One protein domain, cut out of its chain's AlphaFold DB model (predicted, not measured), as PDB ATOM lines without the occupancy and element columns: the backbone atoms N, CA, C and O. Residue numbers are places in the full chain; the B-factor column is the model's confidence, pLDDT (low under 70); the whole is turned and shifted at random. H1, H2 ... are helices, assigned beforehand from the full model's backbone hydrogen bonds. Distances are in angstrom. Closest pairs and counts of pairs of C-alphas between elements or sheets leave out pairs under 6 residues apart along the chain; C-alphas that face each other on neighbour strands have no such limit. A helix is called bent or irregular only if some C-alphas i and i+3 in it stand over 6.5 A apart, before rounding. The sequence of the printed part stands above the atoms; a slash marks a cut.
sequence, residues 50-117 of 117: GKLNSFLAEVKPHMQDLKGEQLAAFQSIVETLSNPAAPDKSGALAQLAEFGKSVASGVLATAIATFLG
ATOM      1  N   GLY A  50      11.373  51.157 118.586       79.00
ATOM      2  CA  GLY A  50      10.589  52.321 119.000       79.00
ATOM      3  C   GLY A  50      10.149  52.223 120.461       79.00
ATOM      4  O   GLY A  50      10.272  53.197 121.210       79.00
ATOM      5  N   LYS A  51       9.715  51.034 120.898       83.19
ATOM      6  CA  LYS A  51       9.414  50.764 122.315       83.19
ATOM      7  C   LYS A  51      10.663  50.868 123.185       83.19
ATOM      8  O   LYS A  51      10.607  51.503 124.232       83.19
ATOM      9  N   LEU A  52      11.791  50.316 122.728       86.12
ATOM     10  CA  LEU A  52      13.069  50.430 123.434       86.12
ATOM     11  C   LEU A  52      13.504  51.893 123.572       86.12
ATOM     12  O   LEU A  52      13.862  52.320 124.660       86.12
ATOM     13  N   ASN A  53      13.406  52.692 122.508       85.56
ATOM     14  CA  ASN A  53      13.740  54.118 122.561       85.56
ATOM     15  C   ASN A  53      12.833  54.902 123.518       85.56
ATOM     16  O   ASN A  53      13.313  55.784 124.228       85.56
ATOM     17  N   SER A  54      11.540  54.570 123.555       87.06
ATOM     18  CA  SER A  54      10.576  55.201 124.466       87.06
ATOM     19  C   SER A  54      10.906  54.870 125.923       87.06
ATOM     20  O   SER A  54      11.007  55.773 126.750       87.06
ATOM     21  N   PHE A  55      11.192  53.597 126.206       89.06
ATOM     22  CA  PHE A  55      11.674  53.143 127.510       89.06
ATOM     23  C   PHE A  55      12.974  53.848 127.922       89.06
ATOM     24  O   PHE A  55      13.079  54.362 129.034       89.06
ATOM     25  N   LEU A  56      13.954  53.937 127.017       89.69
ATOM     26  CA  LEU A  56      15.222  54.612 127.296       89.69
ATOM     27  C   LEU A  56      15.033  56.107 127.571       89.69
ATOM     28  O   LEU A  56      15.718  56.655 128.433       89.69
ATOM     29  N   ALA A  57      14.107  56.772 126.879       88.56
ATOM     30  CA  ALA A  57      13.780  58.169 127.143       88.56
ATOM     31  C   ALA A  57      13.153  58.365 128.534       88.56
ATOM     32  O   ALA A  57      13.479  59.343 129.207       88.56
ATOM     33  N   GLU A  58      12.311  57.428 128.972       89.06
ATOM     34  CA  GLU A  58      11.657  57.447 130.284       89.06
ATOM     35  C   GLU A  58      12.643  57.204 131.434       89.06
ATOM     36  O   GLU A  58      12.625  57.923 132.430       89.06
ATOM     37  N   VAL A  59      13.558  56.241 131.294       87.88
ATOM     38  CA  VAL A  59      14.521  55.900 132.358       87.88
ATOM     39  C   VAL A  59      15.732  56.829 132.414       87.88
ATOM     40  O   VAL A  59      16.318  56.988 133.485       87.88
ATOM     41  N   LYS A  60      16.109  57.484 131.307       86.94
ATOM     42  CA  LYS A  60      17.262  58.404 131.223       86.94
ATOM     43  C   LYS A  60      17.346  59.435 132.363       86.94
ATOM     44  O   LYS A  60      18.423  59.538 132.950       86.94
ATOM     45  N   PRO A  61      16.284  60.187 132.720       86.31
ATOM     46  CA  PRO A  61      16.336  61.134 133.838       86.31
ATOM     47  C   PRO A  61      16.533  60.468 135.206       86.31
ATOM     48  O   PRO A  61      16.935  61.142 136.147       86.31
ATOM     49  N   HIS A  62      16.295  59.164 135.331       84.06
ATOM     50  CA  HIS A  62      16.451  58.401 136.572       84.06
ATOM     51  C   HIS A  62      17.750  57.582 136.604       84.06
ATOM     52  O   HIS A  62      18.139  57.073 137.649       84.06
ATOM     53  N   MET A  63      18.482  57.493 135.487       81.00
ATOM     54  CA  MET A  63      19.773  56.796 135.441       81.00
ATOM     55  C   MET A  63      20.840  57.438 136.331       81.00
ATOM     56  O   MET A  63      21.767  56.754 136.746       81.00
ATOM     57  N   GLN A  64      20.711  58.727 136.650       76.94
ATOM     58  CA  GLN A  64      21.587  59.412 137.609       76.94
ATOM     59  C   GLN A  64      21.494  58.840 139.035       76.94
ATOM     60  O   GLN A  64      22.431  58.993 139.820       76.94
ATOM     61  N   ASP A  65      20.397  58.144 139.349       75.75
ATOM     62  CA  ASP A  65      20.208  57.460 140.628       75.75
ATOM     63  C   ASP A  65      20.945  56.109 140.668       75.75
ATOM     64  O   ASP A  65      21.206  55.574 141.747       75.75
ATOM     65  N   LEU A  66      21.330  55.570 139.503       80.19
ATOM     66  CA  LEU A  66      22.129  54.353 139.387       80.19
ATOM     67  C   LEU A  66      23.613  54.695 139.544       80.19
ATOM     68  O   LEU A  66      24.168  55.506 138.803       80.19
ATOM     69  N   LYS A  67      24.288  54.047 140.498       79.69
ATOM     70  CA  LYS A  67      25.725  54.243 140.747       79.69
ATOM     71  C   LYS A  67      26.488  52.928 140.648       79.69
ATOM     72  O   LYS A  67      25.968  51.868 140.989       79.69
ATOM     73  N   GLY A  68      27.745  53.021 140.211       83.75
ATOM     74  CA  GLY A  68      28.689  51.902 140.197       83.75
ATOM     75  C   GLY A  68      28.178  50.700 139.401       83.75
ATOM     76  O   GLY A  68      27.832  50.823 138.226       83.75
ATOM     77  N   GLU A  69      28.125  49.543 140.057       85.00
ATOM     78  CA  GLU A  69      27.782  48.252 139.446       85.00
ATOM     79  C   GLU A  69      26.363  48.210 138.862       85.00
ATOM     80  O   GLU A  69      26.153  47.588 137.823       85.00
ATOM     81  N   GLN A  70      25.398  48.923 139.455       84.69
ATOM     82  CA  GLN A  70      24.026  48.961 138.933       84.69
ATOM     83  C   GLN A  70      23.939  49.673 137.580       84.69
ATOM     84  O   GLN A  70      23.208  49.237 136.693       84.69
ATOM     85  N   LEU A  71      24.708  50.750 137.401       87.12
ATOM     86  CA  LEU A  71      24.746  51.475 136.135       87.12
ATOM     87  C   LEU A  71      25.400  50.620 135.040       87.12
ATOM     88  O   LEU A  71      24.877  50.553 133.930       87.12
ATOM     89  N   ALA A  72      26.499  49.934 135.366       88.56
ATOM     90  CA  ALA A  72      27.185  49.041 134.434       88.56
ATOM     91  C   ALA A  72      26.301  47.852 134.018       88.56
ATOM     92  O   ALA A  72      26.209  47.537 132.831       88.56
ATOM     93  N   ALA A  73      25.598  47.235 134.975       89.06
ATOM     94  CA  ALA A  73      24.656  46.152 134.700       89.06
ATOM     95  C   ALA A  73      23.531  46.612 133.760       89.06
ATOM     96  O   ALA A  73      23.266  45.966 132.748       89.06
ATOM     97  N   PHE A  74      22.918  47.764 134.046       90.88
ATOM     98  CA  PHE A  74      21.863  48.322 133.203       90.88
ATOM     99  C   PHE A  74      22.354  48.641 131.784       90.88
ATOM    100  O   PHE A  74      21.692  48.290 130.808       90.88
ATOM    101  N   GLN A  75      23.530  49.263 131.650       90.50
ATOM    102  CA  GLN A  75      24.123  49.575 130.346       90.50
ATOM    103  C   GLN A  75      24.389  48.314 129.518       90.50
ATOM    104  O   GLN A  75      24.032  48.286 128.343       90.50
ATOM    105  N   SER A  76      24.933  47.259 130.130       92.50
ATOM    106  CA  SER A  76      25.188  45.982 129.452       92.50
ATOM    107  C   SER A  76      23.900  45.315 128.946       92.50
ATOM    108  O   SER A  76      23.849  44.807 127.820       92.50
ATOM    109  N   ILE A  77      22.826  45.375 129.741       91.75
ATOM    110  CA  ILE A  77      21.505  44.880 129.338       91.75
ATOM    111  C   ILE A  77      20.989  45.676 128.133       91.75
ATOM    112  O   ILE A  77      20.620  45.091 127.116       91.75
ATOM    113  N   VAL A  78      21.003  47.010 128.213       90.94
ATOM    114  CA  VAL A  78      20.524  47.891 127.137       90.94
ATOM    115  C   VAL A  78      21.330  47.712 125.853       90.94
ATOM    116  O   VAL A  78      20.740  47.693 124.774       90.94
ATOM    117  N   GLU A  79      22.648  47.547 125.943       91.25
ATOM    118  CA  GLU A  79      23.510  47.288 124.787       91.25
ATOM    119  C   GLU A  79      23.093  45.999 124.068       91.25
ATOM    120  O   GLU A  79      22.909  45.995 122.850       91.25
ATOM    121  N   THR A  80      22.818  44.936 124.828       89.44
ATOM    122  CA  THR A  80      22.329  43.665 124.277       89.44
ATOM    123  C   THR A  80      20.942  43.816 123.642       89.44
ATOM    124  O   THR A  80      20.707  43.322 122.539       89.44
ATOM    125  N   LEU A  81      20.027  44.549 124.288       87.06
ATOM    126  CA  LEU A  81      18.686  44.816 123.750       87.06
ATOM    127  C   LEU A  81      18.715  45.708 122.500       87.06
ATOM    128  O   LEU A  81      17.848  45.576 121.634       87.06
ATOM    129  N   SER A  82      19.701  46.596 122.392       86.75
ATOM    130  CA  SER A  82      19.870  47.523 121.268       86.75
ATOM    131  C   SER A  82      20.620  46.895 120.096       86.75
ATOM    132  O   SER A  82      20.512  47.390 118.976       86.75
ATOM    133  N   ASN A  83      21.357  45.804 120.323       86.94
ATOM    134  CA  ASN A  83      22.138  45.140 119.289       86.94
ATOM    135  C   ASN A  83      21.215  44.462 118.250       86.94
ATOM    136  O   ASN A  83      20.496  43.518 118.589       86.94
ATOM    137  N   PRO A  84      21.224  44.900 116.976       77.50
ATOM    138  CA  PRO A  84      20.420  44.281 115.923       77.50
ATOM    139  C   PRO A  84      20.974  42.921 115.475       77.50
ATOM    140  O   PRO A  84      20.247  42.146 114.861       77.50
ATOM    141  N   ALA A  85      22.244  42.628 115.773       79.75
ATOM    142  CA  ALA A  85      22.887  41.355 115.460       79.75
ATOM    143  C   ALA A  85      22.653  40.285 116.536       79.75
ATOM    144  O   ALA A  85      23.010  39.130 116.313       79.75
ATOM    145  N   ALA A  86      22.073  40.643 117.689       77.00
ATOM    146  CA  ALA A  86      21.672  39.674 118.702       77.00
ATOM    147  C   ALA A  86      20.395  38.963 118.221       77.00
ATOM    148  O   ALA A  86      19.347  39.611 118.143       77.00
ATOM    149  N   PRO A  87      20.465  37.662 117.875       64.81
ATOM    150  CA  PRO A  87      19.326  36.968 117.300       64.81
ATOM    151  C   PRO A  87      18.201  36.834 118.323       64.81
ATOM    152  O   PRO A  87      17.071  37.122 117.975       64.81
ATOM    153  N   ASP A  88      18.498  36.494 119.580       75.81
ATOM    154  CA  ASP A  88      17.508  36.358 120.653       75.81
ATOM    155  C   ASP A  88      17.812  37.304 121.824       75.81
ATOM    156  O   ASP A  88      18.932  37.341 122.338       75.81
ATOM    157  N   LYS A  89      16.797  38.063 122.253       78.50
ATOM    158  CA  LYS A  89      16.882  39.047 123.344       78.50
ATOM    159  C   LYS A  89      16.279  38.549 124.661       78.50
ATOM    160  O   LYS A  89      16.278  39.296 125.641       78.50
ATOM    161  N   SER A  90      15.797  37.306 124.714       78.56
ATOM    162  CA  SER A  90      15.148  36.704 125.888       78.56
ATOM    163  C   SER A  90      16.000  36.792 127.165       78.56
ATOM    164  O   SER A  90      15.511  37.222 128.211       78.56
ATOM    165  N   GLY A  91      17.295  36.469 127.076       82.81
ATOM    166  CA  GLY A  91      18.225  36.533 128.206       82.81
ATOM    167  C   GLY A  91      18.406  37.951 128.752       82.81
ATOM    168  O   GLY A  91      18.349  38.158 129.962       82.81
ATOM    169  N   ALA A  92      18.540  38.943 127.867       86.19
ATOM    170  CA  ALA A  92      18.671  40.343 128.263       86.19
ATOM    171  C   ALA A  92      17.378  40.891 128.892       86.19
ATOM    172  O   ALA A  92      17.431  41.664 129.844       86.19
ATOM    173  N   LEU A  93      16.206  40.451 128.422       84.25
ATOM    174  CA  LEU A  93      14.918  40.800 129.034       84.25
ATOM    175  C   LEU A  93      14.754  40.175 130.425       84.25
ATOM    176  O   LEU A  93      14.275  40.840 131.340       84.25
ATOM    177  N   ALA A  94      15.198  38.930 130.616       84.44
ATOM    178  CA  ALA A  94      15.217  38.295 131.934       84.44
ATOM    179  C   ALA A  94      16.163  39.027 132.901       84.44
ATOM    180  O   ALA A  94      15.798  39.295 134.045       84.44
ATOM    181  N   GLN A  95      17.349  39.423 132.429       88.81
ATOM    182  CA  GLN A  95      18.277  40.249 133.205       88.81
ATOM    183  C   GLN A  95      17.676  41.619 133.547       88.81
ATOM    184  O   GLN A  95      17.845  42.086 134.672       88.81
ATOM    185  N   LEU A  96      16.935  42.241 132.623       89.38
ATOM    186  CA  LEU A  96      16.230  43.497 132.881       89.38
ATOM    187  C   LEU A  96      15.153  43.334 133.961       89.38
ATOM    188  O   LEU A  96      15.020  44.198 134.826       89.38
ATOM    189  N   ALA A  97      14.420  42.218 133.953       85.00
ATOM    190  CA  ALA A  97      13.416  41.909 134.969       85.00
ATOM    191  C   ALA A  97      14.039  41.737 136.364       85.00
ATOM    192  O   ALA A  97      13.529  42.287 137.340       85.00
ATOM    193  N   GLU A  98      15.156  41.016 136.469       87.69
ATOM    194  CA  GLU A  98      15.893  40.875 137.732       87.69
ATOM    195  C   GLU A  98      16.501  42.207 138.194       87.69
ATOM    196  O   GLU A  98      16.436  42.557 139.376       87.69
ATOM    197  N   PHE A  99      17.008  43.015 137.262       89.00
ATOM    198  CA  PHE A  99      17.468  44.368 137.562       89.00
ATOM    199  C   PHE A  99      16.336  45.232 138.144       89.00
ATOM    200  O   PHE A  99      16.516  45.855 139.191       89.00
ATOM    201  N   GLY A 100      15.141  45.198 137.547       86.31
ATOM    202  CA  GLY A 100      13.961  45.920 138.038       86.31
ATOM    203  C   GLY A 100      13.521  45.537 139.457       86.31
ATOM    204  O   GLY A 100      12.955  46.368 140.158       86.31
ATOM    205  N   LYS A 101      13.823  44.315 139.919       85.56
ATOM    206  CA  LYS A 101      13.564  43.874 141.304       85.56
ATOM    207  C   LYS A 101      14.618  44.361 142.303       85.56
ATOM    208  O   LYS A 101      14.330  44.445 143.492       85.56
ATOM    209  N   SER A 102      15.838  44.628 141.837       84.75
ATOM    210  CA  SER A 102      16.988  44.989 142.685       84.75
ATOM    211  C   SER A 102      17.248  46.495 142.763       84.75
ATOM    212  O   SER A 102      17.961  46.958 143.656       84.75
ATOM    213  N   VAL A 103      16.678  47.274 141.842       85.94
ATOM    214  CA  VAL A 103      16.822  48.729 141.832       85.94
ATOM    215  C   VAL A 103      16.025  49.364 142.978       85.94
ATOM    216  O   VAL A 103      14.846  49.087 143.174       85.94
ATOM    217  N   ALA A 104      16.668  50.253 143.739       79.94
ATOM    218  CA  ALA A 104      16.031  50.937 144.870       79.94
ATOM    219  C   ALA A 104      15.055  52.051 144.434       79.94
ATOM    220  O   ALA A 104      14.221  52.499 145.219       79.94
ATOM    221  N   SER A 105      15.161  52.515 143.186       83.44
ATOM    222  CA  SER A 105      14.278  53.534 142.621       83.44
ATOM    223  C   SER A 105      12.958  52.912 142.172       83.44
ATOM    224  O   SER A 105      12.906  52.174 141.186       83.44
ATOM    225  N   GLY A 106      11.871  53.265 142.861       82.56
ATOM    226  CA  GLY A 106      10.522  52.819 142.502       82.56
ATOM    227  C   GLY A 106      10.077  53.285 141.112       82.56
ATOM    228  O   GLY A 106       9.314  52.587 140.447       82.56
ATOM    229  N   VAL A 107      10.597  54.421 140.631       85.88
ATOM    230  CA  VAL A 107      10.304  54.920 139.279       85.88
ATOM    231  C   VAL A 107      10.966  54.036 138.223       85.88
ATOM    232  O   VAL A 107      10.299  53.608 137.287       85.88
ATOM    233  N   LEU A 108      12.244  53.679 138.411       85.88
ATOM    234  CA  LEU A 108      12.943  52.759 137.505       85.88
ATOM    235  C   LEU A 108      12.298  51.372 137.497       85.88
ATOM    236  O   LEU A 108      12.078  50.816 136.426       85.88
ATOM    237  N   ALA A 109      11.951  50.839 138.671       86.75
ATOM    238  CA  ALA A 109      11.250  49.562 138.772       86.75
ATOM    239  C   ALA A 109       9.913  49.582 138.006       86.75
ATOM    240  O   ALA A 109       9.599  48.636 137.285       86.75
ATOM    241  N   THR A 110       9.158  50.682 138.101       86.56
ATOM    242  CA  THR A 110       7.868  50.849 137.407       86.56
ATOM    243  C   THR A 110       8.035  50.969 135.892       86.56
ATOM    244  O   THR A 110       7.310  50.311 135.145       86.56
ATOM    245  N   ALA A 111       9.008  51.756 135.424       86.44
ATOM    246  CA  ALA A 111       9.304  51.901 133.998       86.44
ATOM    247  C   ALA A 111       9.755  50.565 133.379       86.44
ATOM    248  O   ALA A 111       9.314  50.190 132.294       86.44
ATOM    249  N   ILE A 112      10.585  49.801 134.101       87.25
ATOM    250  CA  ILE A 112      11.018  48.458 133.692       87.25
ATOM    251  C   ILE A 112       9.832  47.491 133.631       87.25
ATOM    252  O   ILE A 112       9.678  46.791 132.633       87.25
ATOM    253  N   ALA A 113       8.981  47.462 134.657       84.12
ATOM    254  CA  ALA A 113       7.797  46.604 134.667       84.12
ATOM    255  C   ALA A 113       6.855  46.930 133.496       84.12
ATOM    256  O   ALA A 113       6.418  46.030 132.787       84.12
ATOM    257  N   THR A 114       6.619  48.219 133.241       84.31
ATOM    258  CA  THR A 114       5.773  48.694 132.136       84.31
ATOM    259  C   THR A 114       6.342  48.310 130.771       84.31
ATOM    260  O   THR A 114       5.594  47.928 129.873       84.31
ATOM    261  N   PHE A 115       7.665  48.386 130.605       83.31
ATOM    262  CA  PHE A 115       8.332  47.966 129.377       83.31
ATOM    263  C   PHE A 115       8.223  46.455 129.141       83.31
ATOM    264  O   PHE A 115       8.013  46.031 128.008       83.31
ATOM    265  N   LEU A 116       8.343  45.644 130.194       78.81
ATOM    266  CA  LEU A 116       8.312  44.183 130.092       78.81
ATOM    267  C   LEU A 116       6.907  43.614 129.839       78.81
ATOM    268  O   LEU A 116       6.806  42.563 129.196       78.81
ATOM    269  N   GLY A 117       5.858  44.332 130.254       70.81
ATOM    270  CA  GLY A 117       4.455  43.947 130.069       70.81
ATOM    271  C   GLY A 117       3.857  43.265 131.287       70.81
ATOM    272  O   GLY A 117       4.310  42.148 131.623       70.81
TER     273      GLY A 117
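What this domain is: This is residues 50 to 117 of the 117 residues of an uncharacterized protein of Pseudomonas helleri (UniProt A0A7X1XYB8). Four helices stand in an up-and-down bundle, each running against the one before it, set round a square in chain order so that H4 closes back on H1. H1 has a kink, and the side between H1 and H2 is the loosest, while the link from H2 to H3 loops out at one end. The printed part has 68 residues with four named helices, H1 to H4 in order, and no named strand; the class is all helix. It is compact, with a radius of gyration of the C-alphas of 11.2 A and spans of 31 by 23 by 18 A.

Where its parts are: Find C-alpha 50 at (10.589, 52.321, 119.000); from there H1 runs through residues 50 to 65, 24.2 A long. It is irregular, only just: C-alphas 58 and 61 are 6.9 A apart, and it has a kink of 44 degrees near residue 59. Next come H2, residues 69 to 82, 19.8 A, and H3, residues 90 to 102, 18.8 A. H4, residues 106 to 116, is 15.3 A long and ends at C-alpha 116, (8.312, 44.183, 130.092).

How they stand to each other: H1 and H2, a helical hairpin, only just touch, with 3 pairs of C-alphas within 8 A; the closest, Met 63 and Leu 71, are 7.3 A apart. H2 and H3, also a hairpin, touch at a shallow tilt of 29 degrees, opposite ways, with the closest C-alphas, Ile 77 and Ala 92, 5.5 A apart. In the hairpin of H3 and H4, which touch, the closest C-alphas are Gly 100 and Ala 109, at 4.6 A. H4 touches H1, with C-alphas 108 and 59 closest, at 6.2 A. H1 and H3 are apart, as are H2 and H4. In H2, H3 and H4 every O i to N i+4 pair is within hydrogen-bond range; in H1, 8 of 12 are.

The domain as a whole: Look at Ala 85 and Gly 106 for the two C-alphas farthest apart, 31.9 A. The printed part has no cut and no long link, and it ends at residue 117, the chain's last. Mean pLDDT of the printed part is 84.6; residue 87 alone is under 70.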